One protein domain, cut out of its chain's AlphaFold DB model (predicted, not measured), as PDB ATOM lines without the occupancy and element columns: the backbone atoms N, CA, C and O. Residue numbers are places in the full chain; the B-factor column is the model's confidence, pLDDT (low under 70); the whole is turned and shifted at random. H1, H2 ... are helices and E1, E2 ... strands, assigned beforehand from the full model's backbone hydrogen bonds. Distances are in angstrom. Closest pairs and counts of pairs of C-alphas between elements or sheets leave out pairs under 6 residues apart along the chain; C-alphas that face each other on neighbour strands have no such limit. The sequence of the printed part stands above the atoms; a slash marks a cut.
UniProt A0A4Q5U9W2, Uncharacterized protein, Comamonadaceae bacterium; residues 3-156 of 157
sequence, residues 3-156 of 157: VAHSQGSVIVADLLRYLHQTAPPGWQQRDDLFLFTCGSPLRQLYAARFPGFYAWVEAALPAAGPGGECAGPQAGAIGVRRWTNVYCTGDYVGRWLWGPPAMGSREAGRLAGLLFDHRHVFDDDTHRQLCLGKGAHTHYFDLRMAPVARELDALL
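Overview. This is residues 3 to 156 of the 157 residues of an uncharacterized protein of Comamonadaceae bacterium (UniProt A0A4Q5U9W2). A parallel four-stranded sheet makes the core, with H1 along one face and the short H5 along the opposite face. H2 crosses one end of H1, with H3 next to H2, and long loops hold H4 away from the sheet; residues 104 to 110 stick out. The 154 printed residues run E1 H1 E2 H2 H3 E3 H4 E4 H5, with sheet order E1 E2 E3 E4; the class is mixed, with under half of the residues in named elements. The whole is compact, radius of gyration of the C-alphas 15.0 A, spanning 45 by 39 by 31 A.

Along the chain. E1, residues 3 to 5, begins at C-alpha 3 (46.409, 12.707, 12.425). H1, 7 to 22, is 22.5 A long; E2, 30 to 38, 21.3 A. H2 is 42 to 49, H3 55 to 58. E3, 80 to 87, is 19.8 A long. H4 is 108 to 115, E4 127 to 131. H5, 146 to 153, ends at C-alpha 153 (34.413, 15.096, 12.766).

Arrangement. Across the parallel neighbours E1 and E2, N 4 and O 36 are within hydrogen-bond range at 2.9 A; across E2 and E3, N 37 and O 84 are at 2.8 A; across E3 and E4, N 85 and O 128 are at 2.8 A. Three strand-helix-strand units, parallel neighbour strands with helices between, have right-handed crossovers: E1, H1, E2; E2, H2 H3, E3; E3, H4, E4. H1 is over E1 and E2, height 9.3 A; H5, on the opposite face, is over E3 and only just E2, with 3 C-alphas, height 9.9 A. H1, with residues 7 to 10 alone, only just touches H2, with 3 pairs of C-alphas within 8 A, about perpendicular at 87 degrees; the closest C-alphas, of Val 10 and Leu 42, are 5.5 A apart. H2 touches H3, closest C-alphas Ala 47 and Val 57, 6.4 A. H4 is not on the sheet and touches no helix. Every O i to N i+4 pair is within range in H1 and H5, 2 of 4 in H2 and H4; H3 is too short for one.

Size, cuts and confidence. The C-alphas of Pro 25 and Arg 106, the two farthest apart, are 46.5 A apart. The printed part has no cut. The links H3 to E3, E3 to H4, H4 to E4 and E4 to H5 are long. The pLDDT is under 70 at residue 29, residues 62 to 69 and residues 100 to 121.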
ATOM      1  N   VAL A   3      46.774  14.035  11.919       96.94
ATOM      2  CA  VAL A   3      46.409  12.707  12.425       96.94
ATOM      3  C   VAL A   3      47.658  11.839  12.443       96.94
ATOM      4  O   VAL A   3      48.362  11.753  11.438       96.94
ATOM      5  N   ALA A   4      47.939  11.196  13.571       97.56
ATOM      6  CA  ALA A   4      49.117  10.357  13.728       97.56
ATOM      7  C   ALA A   4      48.803   9.084  14.518       97.56
ATOM      8  O   ALA A   4      47.988   9.079  15.437       97.56
ATOM      9  N   HIS A   5      49.470   7.986  14.184       96.88
ATOM     10  CA  HIS A   5      49.267   6.693  14.833       96.88
ATOM     11  C   HIS A   5      50.596   6.099  15.273       96.88
ATOM     12  O   HIS A   5      51.602   6.238  14.573       96.88
ATOM     13  N   SER A   6      50.587   5.422  16.425       96.56
ATOM     14  CA  SER A   6      51.745   4.688  16.932       96.56
ATOM     15  C   SER A   6      52.991   5.576  17.014       96.56
ATOM     16  O   SER A   6      52.913   6.699  17.491       96.56
ATOM     17  N   GLN A   7      54.147   5.124  16.525       96.69
ATOM     18  CA  GLN A   7      55.378   5.915  16.476       96.69
ATOM     19  C   GLN A   7      55.213   7.264  15.753       96.69
ATOM     20  O   GLN A   7      55.884   8.230  16.112       96.69
ATOM     21  N   GLY A   8      54.287   7.366  14.795       97.88
ATOM     22  CA  GLY A   8      53.976   8.631  14.137       97.88
ATOM     23  C   GLY A   8      53.512   9.713  15.114       97.88
ATOM     24  O   GLY A   8      53.814  10.883  14.897       97.88
ATOM     25  N   SER A   9      52.836   9.353  16.213       97.81
ATOM     26  CA  SER A   9      52.409  10.334  17.220       97.81
ATOM     27  C   SER A   9      53.593  10.969  17.944       97.81
ATOM     28  O   SER A   9      53.564  12.164  18.218       97.81
ATOM     29  N   VAL A  10      54.644  10.191  18.218       97.69
ATOM     30  CA  VAL A  10      55.869  10.666  18.877       97.69
ATOM     31  C   VAL A  10      56.628  11.598  17.948       97.69
ATOM     32  O   VAL A  10      56.962  12.709  18.343       97.69
ATOM     33  N   ILE A  11      56.822  11.172  16.695       98.12
ATOM     34  CA  ILE A  11      57.511  11.966  15.673       98.12
ATOM     35  C   ILE A  11      56.817  13.318  15.494       98.12
ATOM     36  O   ILE A  11      57.474  14.355  15.499       98.12
ATOM     37  N   VAL A  12      55.489  13.316  15.362       98.06
ATOM     38  CA  VAL A  12      54.711  14.547  15.192       98.06
ATOM     39  C   VAL A  12      54.764  15.413  16.448       98.06
ATOM     40  O   VAL A  12      54.981  16.612  16.324       98.06
ATOM     41  N   ALA A  13      54.596  14.846  17.644       97.06
ATOM     42  CA  ALA A  13      54.623  15.625  18.878       97.06
ATOM     43  C   ALA A  13      55.990  16.295  19.108       97.06
ATOM     44  O   ALA A  13      56.036  17.482  19.432       97.06
ATOM     45  N   ASP A  14      57.093  15.579  18.873       96.38
ATOM     46  CA  ASP A  14      58.445  16.143  18.965       96.38
ATOM     47  C   ASP A  14      58.709  17.188  17.878       96.38
ATOM     48  O   ASP A  14      59.268  18.245  18.171       96.38
ATOM     49  N   LEU A  15      58.275  16.942  16.637       95.81
ATOM     50  CA  LEU A  15      58.400  17.921  15.556       95.81
ATOM     51  C   LEU A  15      57.640  19.209  15.887       95.81
ATOM     52  O   LEU A  15      58.182  20.300  15.736       95.81
ATOM     53  N   LEU A  16      56.398  19.092  16.353       94.81
ATOM     54  CA  LEU A  16      55.577  20.240  16.729       94.81
ATOM     55  C   LEU A  16      56.183  20.995  17.910       94.81
ATOM     56  O   LEU A  16      56.256  22.219  17.872       94.81
ATOM     57  N   ARG A  17      56.713  20.284  18.910       93.75
ATOM     58  CA  ARG A  17      57.469  20.885  20.015       93.75
ATOM     59  C   ARG A  17      58.693  21.651  19.519       93.75
ATOM     60  O   ARG A  17      58.919  22.783  19.943       93.75
ATOM     61  N   TYR A  18      59.474  21.050  18.624       93.69
ATOM     62  CA  TYR A  18      60.648  21.682  18.032       93.69
ATOM     63  C   TYR A  18      60.267  22.952  17.265       93.69
ATOM     64  O   TYR A  18      60.858  24.006  17.494       93.69
ATOM     65  N   LEU A  19      59.246  22.885  16.407       92.12
ATOM     66  CA  LEU A  19      58.758  24.041  15.654       92.12
ATOM     67  C   LEU A  19      58.211  25.124  16.587       92.12
ATOM     68  O   LEU A  19      58.556  26.286  16.427       92.12
ATOM     69  N   HIS A  20      57.443  24.761  17.612       91.19
ATOM     70  CA  HIS A  20      56.937  25.702  18.609       91.19
ATOM     71  C   HIS A  20      58.066  26.491  19.301       91.19
ATOM     72  O   HIS A  20      57.905  27.672  19.597       91.19
ATOM     73  N   GLN A  21      59.226  25.867  19.518       90.50
ATOM     74  CA  GLN A  21      60.375  26.491  20.183       90.50
ATOM     75  C   GLN A  21      61.308  27.257  19.237       90.50
ATOM     76  O   GLN A  21      61.976  28.191  19.674       90.50
ATOM     77  N   THR A  22      61.398  26.848  17.970       91.88
ATOM     78  CA  THR A  22      62.446  27.319  17.045       91.88
ATOM     79  C   THR A  22      61.926  28.078  15.831       91.88
ATOM     80  O   THR A  22      62.698  28.783  15.181       91.88
ATOM     81  N   ALA A  23      60.640  27.951  15.503       87.12
ATOM     82  CA  ALA A  23      60.071  28.600  14.334       87.12
ATOM     83  C   ALA A  23      59.983  30.130  14.520       87.12
ATOM     84  O   ALA A  23      59.942  30.627  15.651       87.12
ATOM     85  N   PRO A  24      59.933  30.898  13.415       80.00
ATOM     86  CA  PRO A  24      59.793  32.348  13.468       80.00
ATOM     87  C   PRO A  24      58.551  32.803  14.254       80.00
ATOM     88  O   PRO A  24      57.596  32.031  14.396       80.00
ATOM     89  N   PRO A  25      58.519  34.062  14.730       76.19
ATOM     90  CA  PRO A  25      57.333  34.645  15.352       76.19
ATOM     91  C   PRO A  25      56.076  34.433  14.493       76.19
ATOM     92  O   PRO A  25      56.086  34.721  13.295       76.19
ATOM     93  N   GLY A  26      55.007  33.915  15.103       72.88
ATOM     94  CA  GLY A  26      53.740  33.582  14.432       72.88
ATOM     95  C   GLY A  26      53.462  32.079  14.295       72.88
ATOM     96  O   GLY A  26      52.378  31.697  13.858       72.88
ATOM     97  N   TRP A  27      54.406  31.222  14.698       75.56
ATOM     98  CA  TRP A  27      54.227  29.764  14.778       75.56
ATOM     99  C   TRP A  27      53.929  29.250  16.190       75.56
ATOM    100  O   TRP A  27      53.485  28.116  16.352       75.56
ATOM    101  N   GLN A  28      54.177  30.065  17.216       71.75
ATOM    102  CA  GLN A  28      54.184  29.635  18.612       71.75
ATOM    103  C   GLN A  28      52.781  29.274  19.122       71.75
ATOM    104  O   GLN A  28      52.656  28.396  19.961       71.75
ATOM    105  N   GLN A  29      51.700  29.844  18.600       68.12
ATOM    106  CA  GLN A  29      50.358  29.338  18.894       68.12
ATOM    107  C   GLN A  29      49.502  29.393  17.641       68.12
ATOM    108  O   GLN A  29      49.213  30.461  17.106       68.12
ATOM    109  N   ARG A  30      49.147  28.207  17.151       77.94
ATOM    110  CA  ARG A  30      48.239  28.028  16.028       77.94
ATOM    111  C   ARG A  30      46.875  27.650  16.586       77.94
ATOM    112  O   ARG A  30      46.619  26.484  16.886       77.94
ATOM    113  N   ASP A  31      45.995  28.642  16.688       83.62
ATOM    114  CA  ASP A  31      44.601  28.461  17.122       83.62
ATOM    115  C   ASP A  31      43.778  27.589  16.157       83.62
ATOM    116  O   ASP A  31      42.629  27.261  16.426       83.62
ATOM    117  N   ASP A  32      44.351  27.198  15.024       88.56
ATOM    118  CA  ASP A  32      43.747  26.356  13.998       88.56
ATOM    119  C   ASP A  32      44.389  24.958  13.909       88.56
ATOM    120  O   ASP A  32      43.998  24.133  13.074       88.56
ATOM    121  N   LEU A  33      45.386  24.663  14.752       92.00
ATOM    122  CA  LEU A  33      46.111  23.399  14.701       92.00
ATOM    123  C   LEU A  33      45.616  22.418  15.763       92.00
ATOM    124  O   LEU A  33      45.816  22.596  16.960       92.00
ATOM    125  N   PHE A  34      45.027  21.327  15.289       95.25
ATOM    126  CA  PHE A  34      44.553  20.209  16.100       95.25
ATOM    127  C   PHE A  34      45.446  18.991  15.880       95.25
ATOM    128  O   PHE A  34      45.780  18.684  14.729       95.25
ATOM    129  N   LEU A  35      45.792  18.284  16.956       96.38
ATOM    130  CA  LEU A  35      46.525  17.021  16.908       96.38
ATOM    131  C   LEU A  35      45.618  15.877  17.360       96.38
ATOM    132  O   LEU A  35      45.117  15.877  18.481       96.38
ATOM    133  N   PHE A  36      45.439  14.886  16.493       97.00
ATOM    134  CA  PHE A  36      44.718  13.658  16.794       97.00
ATOM    135  C   PHE A  36      45.683  12.475  16.758       97.00
ATOM    136  O   PHE A  36      46.290  12.190  15.722       97.00
ATOM    137  N   THR A  37      45.840  11.779  17.880       97.38
ATOM    138  CA  THR A  37      46.740  10.630  17.993       97.38
ATOM    139  C   THR A  37      45.992   9.346  18.314       97.38
ATOM    140  O   THR A  37      45.117   9.321  19.174       97.38
ATOM    141  N   CYS A  38      46.382   8.254  17.665       95.75
ATOM    142  CA  CYS A  38      45.887   6.909  17.945       95.75
ATOM    143  C   CYS A  38      47.018   6.047  18.492       95.75
ATOM    144  O   CYS A  38      48.082   5.969  17.875       95.75
ATOM    145  N   GLY A  39      46.787   5.336  19.591       94.62
ATOM    146  CA  GLY A  39      47.737   4.321  20.041       94.62
ATOM    147  C   GLY A  39      49.117   4.887  20.388       94.62
ATOM    148  O   GLY A  39      50.128   4.283  20.037       94.62
ATOM    149  N   SER A  40      49.178   6.080  20.989       96.06
ATOM    150  CA  SER A  40      50.436   6.812  21.176       96.06
ATOM    151  C   SER A  40      51.345   6.148  22.225       96.06
ATOM    152  O   SER A  40      50.944   6.065  23.384       96.06
ATOM    153  N   PRO A  41      52.576   5.714  21.879       95.75
ATOM    154  CA  PRO A  41      53.519   5.116  22.827       95.75
ATOM    155  C   PRO A  41      54.335   6.167  23.606       95.75
ATOM    156  O   PRO A  41      55.266   5.812  24.334       95.75
ATOM    157  N   LEU A  42      54.035   7.461  23.413       95.75
ATOM    158  CA  LEU A  42      54.840   8.590  23.888       95.75
ATOM    159  C   LEU A  42      55.131   8.519  25.389       95.75
ATOM    160  O   LEU A  42      56.268   8.722  25.799       95.75
ATOM    161  N   ARG A  43      54.134   8.187  26.210       91.12
ATOM    162  CA  ARG A  43      54.308   8.151  27.662       91.12
ATOM    163  C   ARG A  43      54.903   6.825  28.147       91.12
ATOM    164  O   ARG A  43      55.946   6.798  28.792       91.12
ATOM    165  N   GLN A  44      54.278   5.704  27.798       88.31
ATOM    166  CA  GLN A  44      54.567   4.383  28.376       88.31
ATOM    167  C   GLN A  44      55.871   3.777  27.862       88.31
ATOM    168  O   GLN A  44      56.450   2.922  28.533       88.31
ATOM    169  N   LEU A  45      56.324   4.189  26.675       91.19
ATOM    170  CA  LEU A  45      57.579   3.722  26.105       91.19
ATOM    171  C   LEU A  45      58.623   4.832  26.069       91.19
ATOM    172  O   LEU A  45      59.683   4.669  26.660       91.19
ATOM    173  N   TYR A  46      58.343   5.949  25.399       95.00
ATOM    174  CA  TYR A  46      59.378   6.958  25.159       95.00
ATOM    175  C   TYR A  46      59.725   7.727  26.436       95.00
ATOM    176  O   TYR A  46      60.881   7.701  26.855       95.00
ATOM    177  N   ALA A  47      58.739   8.306  27.126       92.44
ATOM    178  CA  ALA A  47      58.979   9.007  28.387       92.44
ATOM    179  C   ALA A  47      59.522   8.085  29.483       92.44
ATOM    180  O   ALA A  47      60.486   8.435  30.161       92.44
ATOM    181  N   ALA A  48      58.987   6.867  29.588       89.38
ATOM    182  CA  ALA A  48      59.455   5.883  30.560       89.38
ATOM    183  C   ALA A  48      60.912   5.426  30.340       89.38
ATOM    184  O   ALA A  48      61.606   5.115  31.307       89.38
ATOM    185  N   ARG A  49      61.386   5.332  29.088       93.50
ATOM    186  CA  ARG A  49      62.740   4.830  28.769       93.50
ATOM    187  C   ARG A  49      63.772   5.930  28.572       93.50
ATOM    188  O   ARG A  49      64.955   5.685  28.788       93.50
ATOM    189  N   PHE A  50      63.332   7.130  28.212       93.94
ATOM    190  CA  PHE A  50      64.190   8.271  27.912       93.94
ATOM    191  C   PHE A  50      63.741   9.515  28.700       93.94
ATOM    192  O   PHE A  50      63.434  10.552  28.102       93.94
ATOM    193  N   PRO A  51      63.716   9.451  30.045       90.69
ATOM    194  CA  PRO A  51      63.119  10.495  30.879       90.69
ATOM    195  C   PRO A  51      63.798  11.861  30.718       90.69
ATOM    196  O   PRO A  51      63.135  12.881  30.840       90.69
ATOM    197  N   GLY A  52      65.094  11.906  30.385       93.12
ATOM    198  CA  GLY A  52      65.794  13.168  30.122       93.12
ATOM    199  C   GLY A  52      65.290  13.899  28.873       93.12
ATOM    200  O   GLY A  52      65.141  15.117  28.895       93.12
ATOM    201  N   PHE A  53      64.981  13.166  27.798       92.94
ATOM    202  CA  PHE A  53      64.494  13.751  26.541       92.94
ATOM    203  C   PHE A  53      62.999  14.089  26.598       92.94
ATOM    204  O   PHE A  53      62.555  15.082  26.026       92.94
ATOM    205  N   TYR A  54      62.231  13.292  27.337       94.00
ATOM    206  CA  TYR A  54      60.771  13.371  27.379       94.00
ATOM    207  C   TYR A  54      60.223  13.818  28.738       94.00
ATOM    208  O   TYR A  54      59.050  13.594  29.026       94.00
ATOM    209  N   ALA A  55      61.024  14.502  29.563       91.56
ATOM    210  CA  ALA A  55      60.583  15.031  30.861       91.56
ATOM    211  C   ALA A  55      59.311  15.894  30.752       91.56
ATOM    212  O   ALA A  55      58.481  15.925  31.654       91.56
ATOM    213  N   TRP A  56      59.130  16.563  29.612       91.81
ATOM    214  CA  TRP A  56      57.968  17.397  29.311       91.81
ATOM    215  C   TRP A  56      56.647  16.622  29.164       91.81
ATOM    216  O   TRP A  56      55.583  17.226  29.269       91.81
ATOM    217  N   VAL A  57      56.701  15.309  28.923       91.75
ATOM    218  CA  VAL A  57      55.520  14.433  28.821       91.75
ATOM    219  C   VAL A  57      54.914  14.160  30.197       91.75
ATOM    220  O   VAL A  57      53.739  13.842  30.287       91.75
ATOM    221  N   GLU A  58      55.682  14.316  31.275       85.62
ATOM    222  CA  GLU A  58      55.229  14.121  32.660       85.62
ATOM    223  C   GLU A  58      54.954  15.460  33.370       85.62
ATOM    224  O   GLU A  58      54.878  15.522  34.596       85.62
ATOM    225  N   ALA A  59      54.814  16.553  32.611       83.62
ATOM    226  CA  ALA A  59      54.514  17.862  33.173       83.62
ATOM    227  C   ALA A  59      53.152  17.854  33.885       83.62
ATOM    228  O   ALA A  59      52.186  17.252  33.411       83.62
ATOM    229  N   ALA A  60      53.068  18.552  35.017       76.06
ATOM    230  CA  ALA A  60      51.798  18.756  35.699       76.06
ATOM    231  C   ALA A  60      50.832  19.528  34.787       76.06
ATOM    232  O   ALA A  60      51.218  20.508  34.136       76.06
ATOM    233  N   LEU A  61      49.578  19.087  34.750       71.94
ATOM    234  CA  LEU A  61      48.488  19.817  34.120       71.94
ATOM    235  C   LEU A  61      47.701  20.598  35.177       71.94
ATOM    236  O   LEU A  61      47.469  20.070  36.269       71.94
ATOM    237  N   PRO A  62      47.261  21.835  34.872       60.19
ATOM    238  CA  PRO A  62      46.279  22.525  35.701       60.19
ATOM    239  C   PRO A  62      45.042  21.631  35.870       60.19
ATOM    240  O   PRO A  62      44.572  21.044  34.899       60.19
ATOM    241  N   ALA A  63      44.578  21.480  37.114       54.94
ATOM    242  CA  ALA A  63      43.625  20.465  37.560       54.94
ATOM    243  C   ALA A  63      42.461  20.200  36.584       54.94
ATOM    244  O   ALA A  63      41.592  21.048  36.377       54.94
ATOM    245  N   ALA A  64      42.412  18.981  36.046       52.16
ATOM    246  CA  ALA A  64      41.283  18.484  35.278       52.16
ATOM    247  C   ALA A  64      40.137  18.110  36.229       52.16
ATOM    248  O   ALA A  64      40.005  16.968  36.663       52.16
ATOM    249  N   GLY A  65      39.321  19.101  36.584       49.44
ATOM    250  CA  GLY A  65      38.082  18.894  37.328       49.44
ATOM    251  C   GLY A  65      38.243  18.391  38.777       49.44
ATOM    252  O   GLY A  65      39.351  18.287  39.314       49.44
ATOM    253  N   PRO A  66      37.117  18.120  39.463       39.72
ATOM    254  CA  PRO A  66      37.125  17.723  40.863       39.72
ATOM    255  C   PRO A  66      37.579  16.261  40.989       39.72
ATOM    256  O   PRO A  66      36.765  15.352  40.843       39.72
ATOM    257  N   GLY A  67      38.872  16.018  41.254       50.59
ATOM    258  CA  GLY A  67      39.338  14.650  41.530       50.59
ATOM    259  C   GLY A  67      40.838  14.331  41.576       50.59
ATOM    260  O   GLY A  67      41.159  13.234  42.029       50.59
ATOM    261  N   GLY A  68      41.770  15.210  41.183       54.66
ATOM    262  CA  GLY A  68      43.201  14.942  41.410       54.66
ATOM    263  C   GLY A  68      44.177  15.665  40.486       54.66
ATOM    264  O   GLY A  68      43.799  16.222  39.458       54.66
ATOM    265  N   GLU A  69      45.455  15.636  40.868       62.59
ATOM    266  CA  GLU A  69      46.571  16.064  40.024       62.59
ATOM    267  C   GLU A  69      46.663  15.143  38.798       62.59
ATOM    268  O   GLU A  69      46.702  13.919  38.929       62.59
ATOM    269  N   CYS A  70      46.693  15.724  37.601       73.25
ATOM    270  CA  CYS A  70      46.943  15.001  36.360       73.25
ATOM    271  C   CYS A  70      48.300  15.436  35.808       73.25
ATOM    272  O   CYS A  70      48.666  16.608  35.887       73.25
ATOM    273  N   ALA A  71      49.039  14.497  35.231       81.50
ATOM    274  CA  ALA A  71      50.272  14.778  34.512       81.50
ATOM    275  C   ALA A  71      50.130  14.328  33.062       81.50
ATOM    276  O   ALA A  71      49.402  13.374  32.762       81.50
ATOM    277  N   GLY A  72      50.822  15.012  32.165       88.88
ATOM    278  CA  GLY A  72      50.861  14.660  30.759       88.88
ATOM    279  C   GLY A  72      51.427  15.786  29.896       88.88
ATOM    280  O   GLY A  72      51.671  16.896  30.377       88.88
ATOM    281  N   PRO A  73      51.618  15.526  28.598       92.31
ATOM    282  CA  PRO A  73      52.098  16.541  27.681       92.31
ATOM    283  C   PRO A  73      51.053  17.653  27.522       92.31
ATOM    284  O   PRO A  73      49.868  17.372  27.346       92.31
ATOM    285  N   GLN A  74      51.489  18.912  27.554       91.75
ATOM    286  CA  GLN A  74      50.599  20.059  27.370       91.75
ATOM    287  C   GLN A  74      50.450  20.397  25.881       91.75
ATOM    288  O   GLN A  74      51.453  20.580  25.189       91.75
ATOM    289  N   ALA A  75      49.216  20.559  25.401       92.94
ATOM    290  CA  ALA A  75      48.907  20.969  24.031       92.94
ATOM    291  C   ALA A  75      49.607  22.290  23.658       92.94
ATOM    292  O   ALA A  75      50.293  22.378  22.635       92.94
ATOM    293  N   GLY A  76      49.545  23.280  24.554       90.88
ATOM    294  CA  GLY A  76      50.219  24.566  24.372       90.88
ATOM    295  C   GLY A  76      51.744  24.456  24.264       90.88
ATOM    296  O   GLY A  76      52.347  25.220  23.520       90.88
ATOM    297  N   ALA A  77      52.369  23.467  24.917       91.56
ATOM    298  CA  ALA A  77      53.822  23.261  24.867       91.56
ATOM    299  C   ALA A  77      54.320  22.682  23.530       91.56
ATOM    300  O   ALA A  77      55.532  22.604  23.308       91.56
ATOM    301  N   ILE A  78      53.401  22.257  22.661       93.19
ATOM    302  CA  ILE A  78      53.683  21.830  21.287       93.19
ATOM    303  C   ILE A  78      52.957  22.703  20.248       93.19
ATOM    304  O   ILE A  78      52.904  22.349  19.076       93.19
ATOM    305  N   GLY A  79      52.389  23.841  20.665       92.44
ATOM    306  CA  GLY A  79      51.768  24.820  19.768       92.44
ATOM    307  C   GLY A  79      50.442  24.394  19.127       92.44
ATOM    308  O   GLY A  79      50.066  24.978  18.111       92.44
ATOM    309  N   VAL A  80      49.736  23.403  19.686       93.38
ATOM    310  CA  VAL A  80      48.420  22.967  19.179       93.38
ATOM    311  C   VAL A  80      47.288  23.512  20.046       93.38
ATOM    312  O   VAL A  80      47.409  23.569  21.269       93.38
ATOM    313  N   ARG A  81      46.161  23.865  19.417       92.44
ATOM    314  CA  ARG A  81      44.930  24.290  20.097       92.44
ATOM    315  C   ARG A  81      44.342  23.179  20.952       92.44
ATOM    316  O   ARG A  81      43.935  23.417  22.085       92.44
ATOM    317  N   ARG A  82      44.254  21.973  20.387       92.88
ATOM    318  CA  ARG A  82      43.708  20.809  21.081       92.88
ATOM    319  C   ARG A  82      44.431  19.537  20.676       92.88
ATOM    320  O   ARG A  82      44.674  19.306  19.488       92.88
ATOM    321  N   TRP A  83      44.734  18.704  21.665       94.56
ATOM    322  CA  TRP A  83      45.296  17.374  21.473       94.56
ATOM    323  C   TRP A  83      44.295  16.312  21.919       94.56
ATOM    324  O   TRP A  83      44.000  16.169  23.102       94.56
ATOM    325  N   THR A  84      43.793  15.541  20.958       94.88
ATOM    326  CA  THR A  84      42.958  14.366  21.213       94.88
ATOM    327  C   THR A  84      43.777  13.086  21.070       94.88
ATOM    328  O   THR A  84      44.443  12.896  20.055       94.88
ATOM    329  N   ASN A  85      43.726  12.190  22.054       94.62
ATOM    330  CA  ASN A  85      44.379  10.885  22.005       94.62
ATOM    331  C   ASN A  85      43.392   9.743  22.251       94.62
ATOM    332  O   ASN A  85      42.771   9.652  23.309       94.62
ATOM    333  N   VAL A  86      43.317   8.807  21.314       93.12
ATOM    334  CA  VAL A  86      42.474   7.617  21.431       93.12
ATOM    335  C   VAL A  86      43.313   6.352  21.573       93.12
ATOM    336  O   VAL A  86      44.398   6.234  20.999       93.12
ATOM    337  N   TYR A  87      42.816   5.386  22.341       91.88
ATOM    338  CA  TYR A  87      43.486   4.097  22.528       91.88
ATOM    339  C   TYR A  87      42.501   2.939  22.707       91.88
ATOM    340  O   TYR A  87      41.357   3.140  23.103       91.88
ATOM    341  N   CYS A  88      42.939   1.710  22.438       89.00
ATOM    342  CA  CYS A  88      42.154   0.497  22.687       89.00
ATOM    343  C   CYS A  88      42.640  -0.244  23.941       89.00
ATOM    344  O   CYS A  88      43.814  -0.185  24.304       89.00
ATOM    345  N   THR A  89      41.763  -1.020  24.581       85.44
ATOM    346  CA  THR A  89      42.102  -1.757  25.815       85.44
ATOM    347  C   THR A  89      43.191  -2.817  25.625       85.44
ATOM    348  O   THR A  89      43.923  -3.108  26.574       85.44
ATOM    349  N   GLY A  90      43.339  -3.370  24.417       86.94
ATOM    350  CA  GLY A  90      44.378  -4.345  24.068       86.94
ATOM    351  C   GLY A  90      45.690  -3.730  23.570       86.94
ATOM    352  O   GLY A  90      46.639  -4.462  23.305       86.94
ATOM    353  N   ASP A  91      45.780  -2.406  23.439       89.62
ATOM    354  CA  ASP A  91      47.010  -1.730  23.017       89.62
ATOM    355  C   ASP A  91      47.874  -1.406  24.236       89.62
ATOM    356  O   ASP A  91      47.710  -0.351  24.834       89.62
ATOM    357  N   TYR A  92      48.704  -2.344  24.704       83.88
ATOM    358  CA  TYR A  92      49.412  -2.251  25.997       83.88
ATOM    359  C   TYR A  92      50.403  -1.092  26.114       83.88
ATOM    360  O   TYR A  92      50.660  -0.626  27.223       83.88
ATOM    361  N   VAL A  93      50.931  -0.627  24.986       88.31
ATOM    362  CA  VAL A  93      51.938   0.435  24.944       88.31
ATOM    363  C   VAL A  93      51.313   1.749  24.498       88.31
ATOM    364  O   VAL A  93      51.537   2.771  25.134       88.31
ATOM    365  N   GLY A  94      50.518   1.726  23.429       89.19
ATOM    366  CA  GLY A  94      49.924   2.903  22.818       89.19
ATOM    367  C   GLY A  94      48.680   3.386  23.551       89.19
ATOM    368  O   GLY A  94      47.567   3.221  23.062       89.19
ATOM    369  N   ARG A  95      48.817   3.941  24.749       85.44
ATOM    370  CA  ARG A  95      47.659   4.280  25.588       85.44
ATOM    371  C   ARG A  95      47.888   5.550  26.390       85.44
ATOM    372  O   ARG A  95      49.014   5.978  26.543       85.44
ATOM    373  N   TRP A  96      46.819   6.078  26.985       80.69
ATOM    374  CA  TRP A  96      46.802   7.104  28.045       80.69
ATOM    375  C   TRP A  96      47.988   8.085  28.123       80.69
ATOM    376  O   TRP A  96      48.990   7.831  28.788       80.69
ATOM    377  N   LEU A  97      47.852   9.253  27.494       89.12
ATOM    378  CA  LEU A  97      48.819  10.346  27.645       89.12
ATOM    379  C   LEU A  97      48.597  11.118  28.941       89.12
ATOM    380  O   LEU A  97      49.565  11.535  29.572       89.12
ATOM    381  N   TRP A  98      47.338  11.248  29.354       87.62
ATOM    382  CA  TRP A  98      46.929  11.966  30.549       87.62
ATOM    383  C   TRP A  98      46.352  10.994  31.571       87.62
ATOM    384  O   TRP A  98      45.552  10.106  31.255       87.62
ATOM    385  N   GLY A  99      46.831  11.139  32.797       74.31
ATOM    386  CA  GLY A  99      46.517  10.294  33.935       74.31
ATOM    387  C   GLY A  99      47.212  10.830  35.185       74.31
ATOM    388  O   GLY A  99      48.031  11.752  35.081       74.31
ATOM    389  N   PRO A 100      46.902  10.272  36.365       60.94
ATOM    390  CA  PRO A 100      47.550  10.698  37.597       60.94
ATOM    391  C   PRO A 100      49.079  10.576  37.472       60.94
ATOM    392  O   PRO A 100      49.565   9.720  36.718       60.94
ATOM    393  N   PRO A 101      49.845  11.432  38.171       55.34
ATOM    394  CA  PRO A 101      51.301  11.354  38.193       55.34
ATOM    395  C   PRO A 101      51.742   9.938  38.568       55.34
ATOM    396  O   PRO A 101      51.034   9.244  39.299       55.34
ATOM    397  N   ALA A 102      52.878   9.490  38.023       52.72
ATOM    398  CA  ALA A 102      53.363   8.118  38.154       52.72
ATOM    399  C   ALA A 102      53.344   7.638  39.621       52.72
ATOM    400  O   ALA A 102      54.253   7.927  40.397       52.72
ATOM    401  N   MET A 103      52.288   6.914  40.007       48.97
ATOM    402  CA  MET A 103      52.151   6.366  41.354       48.97
ATOM    403  C   MET A 103      53.039   5.133  41.521       48.97
ATOM    404  O   MET A 103      53.333   4.409  40.565       48.97
ATOM    405  N   GLY A 104      53.453   4.875  42.762       46.84
ATOM    406  CA  GLY A 104      54.238   3.697  43.111       46.84
ATOM    407  C   GLY A 104      53.555   2.388  42.691       46.84
ATOM    408  O   GLY A 104      52.329   2.270  42.630       46.84
ATOM    409  N   SER A 105      54.361   1.353  42.443       50.41
ATOM    410  CA  SER A 105      53.938   0.046  41.904       50.41
ATOM    411  C   SER A 105      52.808  -0.659  42.675       50.41
ATOM    412  O   SER A 105      52.124  -1.510  42.110       50.41
ATOM    413  N   ARG A 106      52.576  -0.308  43.948       43.78
ATOM    414  CA  ARG A 106      51.525  -0.885  44.806       43.78
ATOM    415  C   ARG A 106      50.121  -0.310  44.566       43.78
ATOM    416  O   ARG A 106      49.141  -0.971  44.903       43.78
ATOM    417  N   GLU A 107      50.004   0.870  43.964       49.50
ATOM    418  CA  GLU A 107      48.716   1.538  43.690       49.50
ATOM    419  C   GLU A 107      48.277   1.390  42.226       49.50
ATOM    420  O   GLU A 107      47.082   1.453  41.920       49.50
ATOM    421  N   ALA A 108      49.223   1.061  41.341       50.75
ATOM    422  CA  ALA A 108      48.997   0.805  39.920       50.75
ATOM    423  C   ALA A 108      47.917  -0.262  39.650       50.75
ATOM    424  O   ALA A 108      47.172  -0.146  38.682       50.75
ATOM    425  N   GLY A 109      47.780  -1.276  40.517       51.19
ATOM    426  CA  GLY A 109      46.784  -2.345  40.358       51.19
ATOM    427  C   GLY A 109      45.330  -1.898  40.566       51.19
ATOM    428  O   GLY A 109      44.439  -2.384  39.874       51.19
ATOM    429  N   ARG A 110      45.080  -0.940  41.470       50.81
ATOM    430  CA  ARG A 110      43.739  -0.359  41.681       50.81
ATOM    431  C   ARG A 110      43.377   0.630  40.577       50.81
ATOM    432  O   ARG A 110      42.233   0.663  40.135       50.81
ATOM    433  N   LEU A 111      44.367   1.379  40.096       53.53
ATOM    434  CA  LEU A 111      44.196   2.332  39.008       53.53
ATOM    435  C   LEU A 111      44.046   1.642  37.647       53.53
ATOM    436  O   LEU A 111      43.273   2.104  36.818       53.53
ATOM    437  N   ALA A 112      44.705   0.497  37.429       52.56
ATOM    438  CA  ALA A 112      44.537  -0.308  36.221       52.56
ATOM    439  C   ALA A 112      43.049  -0.566  35.938       52.56
ATOM    440  O   ALA A 112      42.590  -0.294  34.833       52.56
ATOM    441  N   GLY A 113      42.264  -0.962  36.946       55.12
ATOM    442  CA  GLY A 113      40.816  -1.155  36.798       55.12
ATOM    443  C   GLY A 113      40.057   0.077  36.280       55.12
ATOM    444  O   GLY A 113      39.131  -0.082  35.494       55.12
ATOM    445  N   LEU A 114      40.484   1.289  36.653       55.81
ATOM    446  CA  LEU A 114      39.908   2.563  36.195       55.81
ATOM    447  C   LEU A 114      40.410   2.980  34.803       55.81
ATOM    448  O   LEU A 114      39.680   3.597  34.041       55.81
ATOM    449  N   LEU A 115      41.643   2.620  34.444       52.75
ATOM    450  CA  LEU A 115      42.287   2.984  33.173       52.75
ATOM    451  C   LEU A 115      41.930   2.048  32.014       52.75
ATOM    452  O   LEU A 115      42.013   2.430  30.842       52.75
ATOM    453  N   PHE A 116      41.560   0.811  32.351       56.41
ATOM    454  CA  PHE A 116      40.913  -0.141  31.453       56.41
ATOM    455  C   PHE A 116      39.388   0.062  31.402       56.41
ATOM    456  O   PHE A 116      38.727  -0.586  30.586       56.41
ATOM    457  N   ASP A 117      38.826   0.948  32.238       60.03
ATOM    458  CA  ASP A 117      37.427   1.346  32.121       60.03
ATOM    459  C   ASP A 117      37.280   2.277  30.913       60.03
ATOM    460  O   ASP A 117      37.779   3.401  30.878       60.03
ATOM    461  N   HIS A 118      36.561   1.795  29.903       56.94
ATOM    462  CA  HIS A 118      36.221   2.535  28.689       56.94
ATOM    463  C   HIS A 118      35.391   3.799  28.969       56.94
ATOM    464  O   HIS A 118      35.195   4.614  28.072       56.94
ATOM    465  N   ARG A 119      34.909   3.966  30.207       54.66
ATOM    466  CA  ARG A 119      34.199   5.152  30.689       54.66
ATOM    467  C   ARG A 119      35.122   6.274  31.168       54.66
ATOM    468  O   ARG A 119      34.624   7.368  31.414       54.66
ATOM    469  N   HIS A 120      36.433   6.043  31.301       60.56
ATOM    470  CA  HIS A 120      37.355   7.097  31.717       60.56
ATOM    471  C   HIS A 120      37.709   8.001  30.532       60.56
ATOM    472  O   HIS A 120      38.576   7.687  29.713       60.56
ATOM    473  N   VAL A 121      37.026   9.140  30.459       67.06
ATOM    474  CA  VAL A 121      37.323  10.220  29.519       67.06
ATOM    475  C   VAL A 121      38.082  11.300  30.278       67.06
ATOM    476  O   VAL A 121      37.632  11.757  31.324       67.06
ATOM    477  N   PHE A 122      39.241  11.686  29.758       78.94
ATOM    478  CA  PHE A 122      39.898  12.923  30.169       78.94
ATOM    479  C   PHE A 122      39.512  13.985  29.150       78.94
ATOM    480  O   PHE A 122      39.721  13.761  27.961       78.94
ATOM    481  N   ASP A 123      38.906  15.084  29.581       86.19
ATOM    482  CA  ASP A 123      38.400  16.106  28.667       86.19
ATOM    483  C   ASP A 123      38.477  17.480  29.324       86.19
ATOM    484  O   ASP A 123      37.826  17.730  30.339       86.19
ATOM    485  N   ASP A 124      39.287  18.352  28.739       85.94
ATOM    486  CA  ASP A 124      39.316  19.780  29.027       85.94
ATOM    487  C   ASP A 124      39.226  20.575  27.706       85.94
ATOM    488  O   ASP A 124      38.935  20.023  26.635       85.94
ATOM    489  N   ASP A 125      39.428  21.890  27.759       87.62
ATOM    490  CA  ASP A 125      39.349  22.753  26.574       87.62
ATOM    491  C   ASP A 125      40.415  22.415  25.510       87.62
ATOM    492  O   ASP A 125      40.184  22.547  24.304       87.62
ATOM    493  N   THR A 126      41.570  21.925  25.951       90.50
ATOM    494  CA  THR A 126      42.803  21.741  25.171       90.50
ATOM    495  C   THR A 126      43.241  20.282  25.023       90.50
ATOM    496  O   THR A 126      44.051  19.962  24.152       90.50
ATOM    497  N   HIS A 127      42.690  19.365  25.808       91.50
ATOM    498  CA  HIS A 127      43.063  17.960  25.809       91.50
ATOM    499  C   HIS A 127      41.829  17.080  25.830       91.50
ATOM    500  O   HIS A 127      40.847  17.355  26.513       91.50
ATOM    501  N   ARG A 128      41.919  15.965  25.117       90.56
ATOM    502  CA  ARG A 128      40.892  14.935  25.151       90.56
ATOM    503  C   ARG A 128      41.520  13.565  25.052       90.56
ATOM    504  O   ARG A 128      42.376  13.331  24.207       90.56
ATOM    505  N   GLN A 129      41.074  12.624  25.863       89.81
ATOM    506  CA  GLN A 129      41.478  11.238  25.748       89.81
ATOM    507  C   GLN A 129      40.320  10.291  25.985       89.81
ATOM    508  O   GLN A 129      39.562  10.431  26.943       89.81
ATOM    509  N   LEU A 130      40.247   9.283  25.118       87.56
ATOM    510  CA  LEU A 130      39.167   8.314  25.088       87.56
ATOM    511  C   LEU A 130      39.711   6.903  24.859       87.56
ATOM    512  O   LEU A 130      40.497   6.652  23.941       87.56
ATOM    513  N   CYS A 131      39.235   5.957  25.664       86.94
ATOM    514  CA  CYS A 131      39.385   4.546  25.360       86.94
ATOM    515  C   CYS A 131      38.253   4.098  24.424       86.94
ATOM    516  O   CYS A 131      37.077   4.193  24.762       86.94
ATOM    517  N   LEU A 132      38.599   3.549  23.261       87.06
ATOM    518  CA  LEU A 132      37.643   3.086  22.248       87.06
ATOM    519  C   LEU A 132      37.015   1.721  22.584       87.06
ATOM    520  O   LEU A 132      36.227   1.183  21.806       87.06
ATOM    521  N   GLY A 133      37.381   1.133  23.724       84.81
ATOM    522  CA  GLY A 133      36.981  -0.212  24.114       84.81
ATOM    523  C   GLY A 133      37.873  -1.292  23.498       84.81
ATOM    524  O   GLY A 133      39.098  -1.149  23.422       84.81
ATOM    525  N   LYS A 134      37.267  -2.424  23.122       86.25
ATOM    526  CA  LYS A 134      37.993  -3.612  22.653       86.25
ATOM    527  C   LYS A 134      38.676  -3.343  21.311       86.25
ATOM    528  O   LYS A 134      38.023  -3.063  20.314       86.25
ATOM    529  N   GLY A 135      39.982  -3.562  21.270       88.38
ATOM    530  CA  GLY A 135      40.781  -3.466  20.053       88.38
ATOM    531  C   GLY A 135      42.257  -3.690  20.347       88.38
ATOM    532  O   GLY A 135      42.678  -3.624  21.503       88.38
ATOM    533  N   ALA A 136      43.024  -3.978  19.301       89.69
ATOM    534  CA  ALA A 136      44.476  -4.045  19.346       89.69
ATOM    535  C   ALA A 136      45.069  -2.782  18.710       89.69
ATOM    536  O   ALA A 136      44.359  -1.983  18.099       89.69
ATOM    537  N   HIS A 137      46.387  -2.643  18.818       91.50
ATOM    538  CA  HIS A 137      47.142  -1.500  18.308       91.50
ATOM    539  C   HIS A 137      46.919  -1.192  16.811       91.50
ATOM    540  O   HIS A 137      47.096  -0.059  16.376       91.50
ATOM    541  N   THR A 138      46.520  -2.180  16.008       90.38
ATOM    542  CA  THR A 138      46.307  -2.039  14.559       90.38
ATOM    543  C   THR A 138      44.859  -1.745  14.164       90.38
ATOM    544  O   THR A 138      44.605  -1.499  12.993       90.38
ATOM    545  N   HIS A 139      43.904  -1.751  15.101       90.50
ATOM    546  CA  HIS A 139      42.471  -1.708  14.768       90.50
ATOM    547  C   HIS A 139      41.880  -0.294  14.651       90.50
ATOM    548  O   HIS A 139      40.698  -0.168  14.354       90.50
ATOM    549  N   TYR A 140      42.650   0.773  14.899       88.38
ATOM    550  CA  TYR A 140      42.122   2.146  15.007       88.38
ATOM    551  C   TYR A 140      41.397   2.657  13.757       88.38
ATOM    552  O   TYR A 140      40.485   3.467  13.879       88.38
ATOM    553  N   PHE A 141      41.777   2.177  12.574       88.31
ATOM    554  CA  PHE A 141      41.205   2.606  11.295       88.31
ATOM    555  C   PHE A 141      40.405   1.498  10.600       88.31
ATOM    556  O   PHE A 141      40.107   1.596   9.411       88.31
ATOM    557  N   ASP A 142      40.036   0.441  11.329       87.62
ATOM    558  CA  ASP A 142      39.101  -0.555  10.819       87.62
ATOM    559  C   ASP A 142      37.745   0.106  10.530       87.62
ATOM    560  O   ASP A 142      37.275   0.940  11.303       87.62
ATOM    561  N   LEU A 143      37.034  -0.359   9.496       75.00
ATOM    562  CA  LEU A 143      35.688   0.131   9.136       75.00
ATOM    563  C   LEU A 143      34.669   0.076  10.292       75.00
ATOM    564  O   LEU A 143      33.636   0.734  10.253       75.00
ATOM    565  N   ARG A 144      34.944  -0.729  11.323       73.19
ATOM    566  CA  ARG A 144      34.092  -0.897  12.508       73.19
ATOM    567  C   ARG A 144      34.396   0.108  13.625       73.19
ATOM    568  O   ARG A 144      33.626   0.184  14.578       73.19
ATOM    569  N   MET A 145      35.472   0.891  13.525       79.88
ATOM    570  CA  MET A 145      35.852   1.907  14.513       79.88
ATOM    571  C   MET A 145      35.140   3.248  14.277       79.88
ATOM    572  O   MET A 145      35.759   4.306  14.196       79.88
ATOM    573  N   ALA A 146      33.803   3.218  14.253       83.38
ATOM    574  CA  ALA A 146      32.963   4.418  14.169       83.38
ATOM    575  C   ALA A 146      33.283   5.516  15.214       83.38
ATOM    576  O   ALA A 146      33.127   6.695  14.896       83.38
ATOM    577  N   PRO A 147      33.738   5.203  16.450       85.38
ATOM    578  CA  PRO A 147      34.172   6.236  17.388       85.38
ATOM    579  C   PRO A 147      35.304   7.135  16.870       85.38
ATOM    580  O   PRO A 147      35.265   8.326  17.143       85.38
ATOM    581  N   VAL A 148      36.268   6.611  16.101       86.19
ATOM    582  CA  VAL A 148      37.385   7.424  15.580       86.19
ATOM    583  C   VAL A 148      36.885   8.467  14.587       86.19
ATOM    584  O   VAL A 148      37.277   9.624  14.683       86.19
ATOM    585  N   ALA A 149      35.977   8.082  13.686       86.62
ATOM    586  CA  ALA A 149      35.371   9.013  12.736       86.62
ATOM    587  C   ALA A 149      34.628  10.151  13.453       86.62
ATOM    588  O   ALA A 149      34.872  11.314  13.161       86.62
ATOM    589  N   ARG A 150      33.813   9.826  14.469       87.31
ATOM    590  CA  ARG A 150      33.081  10.839  15.251       87.31
ATOM    591  C   ARG A 150      34.001  11.838  15.948       87.31
ATOM    592  O   ARG A 150      33.685  13.019  15.999       87.31
ATOM    593  N   GLU A 151      35.113  11.365  16.500       89.44
ATOM    594  CA  GLU A 151      36.077  12.237  17.171       89.44
ATOM    595  C   GLU A 151      36.846  13.117  16.174       89.44
ATOM    596  O   GLU A 151      37.151  14.264  16.486       89.44
ATOM    597  N   LEU A 152      37.122  12.623  14.963       88.38
ATOM    598  CA  LEU A 152      37.704  13.438  13.893       88.38
ATOM    599  C   LEU A 152      36.724  14.509  13.400       88.38
ATOM    600  O   LEU A 152      37.122  15.663  13.267       88.38
ATOM    601  N   ASP A 153      35.455  14.151  13.185       87.81
ATOM    602  CA  ASP A 153      34.413  15.096  12.766       87.81
ATOM    603  C   ASP A 153      34.225  16.212  13.807       87.81
ATOM    604  O   ASP A 153      34.114  17.382  13.453       87.81
ATOM    605  N   ALA A 154      34.275  15.873  15.100       85.69
ATOM    606  CA  ALA A 154      34.164  16.839  16.194       85.69
ATOM    607  C   ALA A 154      35.330  17.842  16.275       85.69
ATOM    608  O   ALA A 154      35.195  18.865  16.936       85.69
ATOM    609  N   LEU A 155      36.473  17.568  15.637       82.44
ATOM    610  CA  LEU A 155      37.603  18.504  15.568       82.44
ATOM    611  C   LEU A 155      37.533  19.442  14.355       82.44
ATOM    612  O   LEU A 155      38.342  20.365  14.252       82.44
ATOM    613  N   LEU A 156      36.612  19.191  13.423       77.69
ATOM    614  CA  LEU A 156      36.395  20.009  12.227       77.69
ATOM    615  C   LEU A 156      35.279  21.053  12.408       77.69
ATOM    616  O   LEU A 156      35.097  21.891  11.522       77.69
TER     617      LEU A 156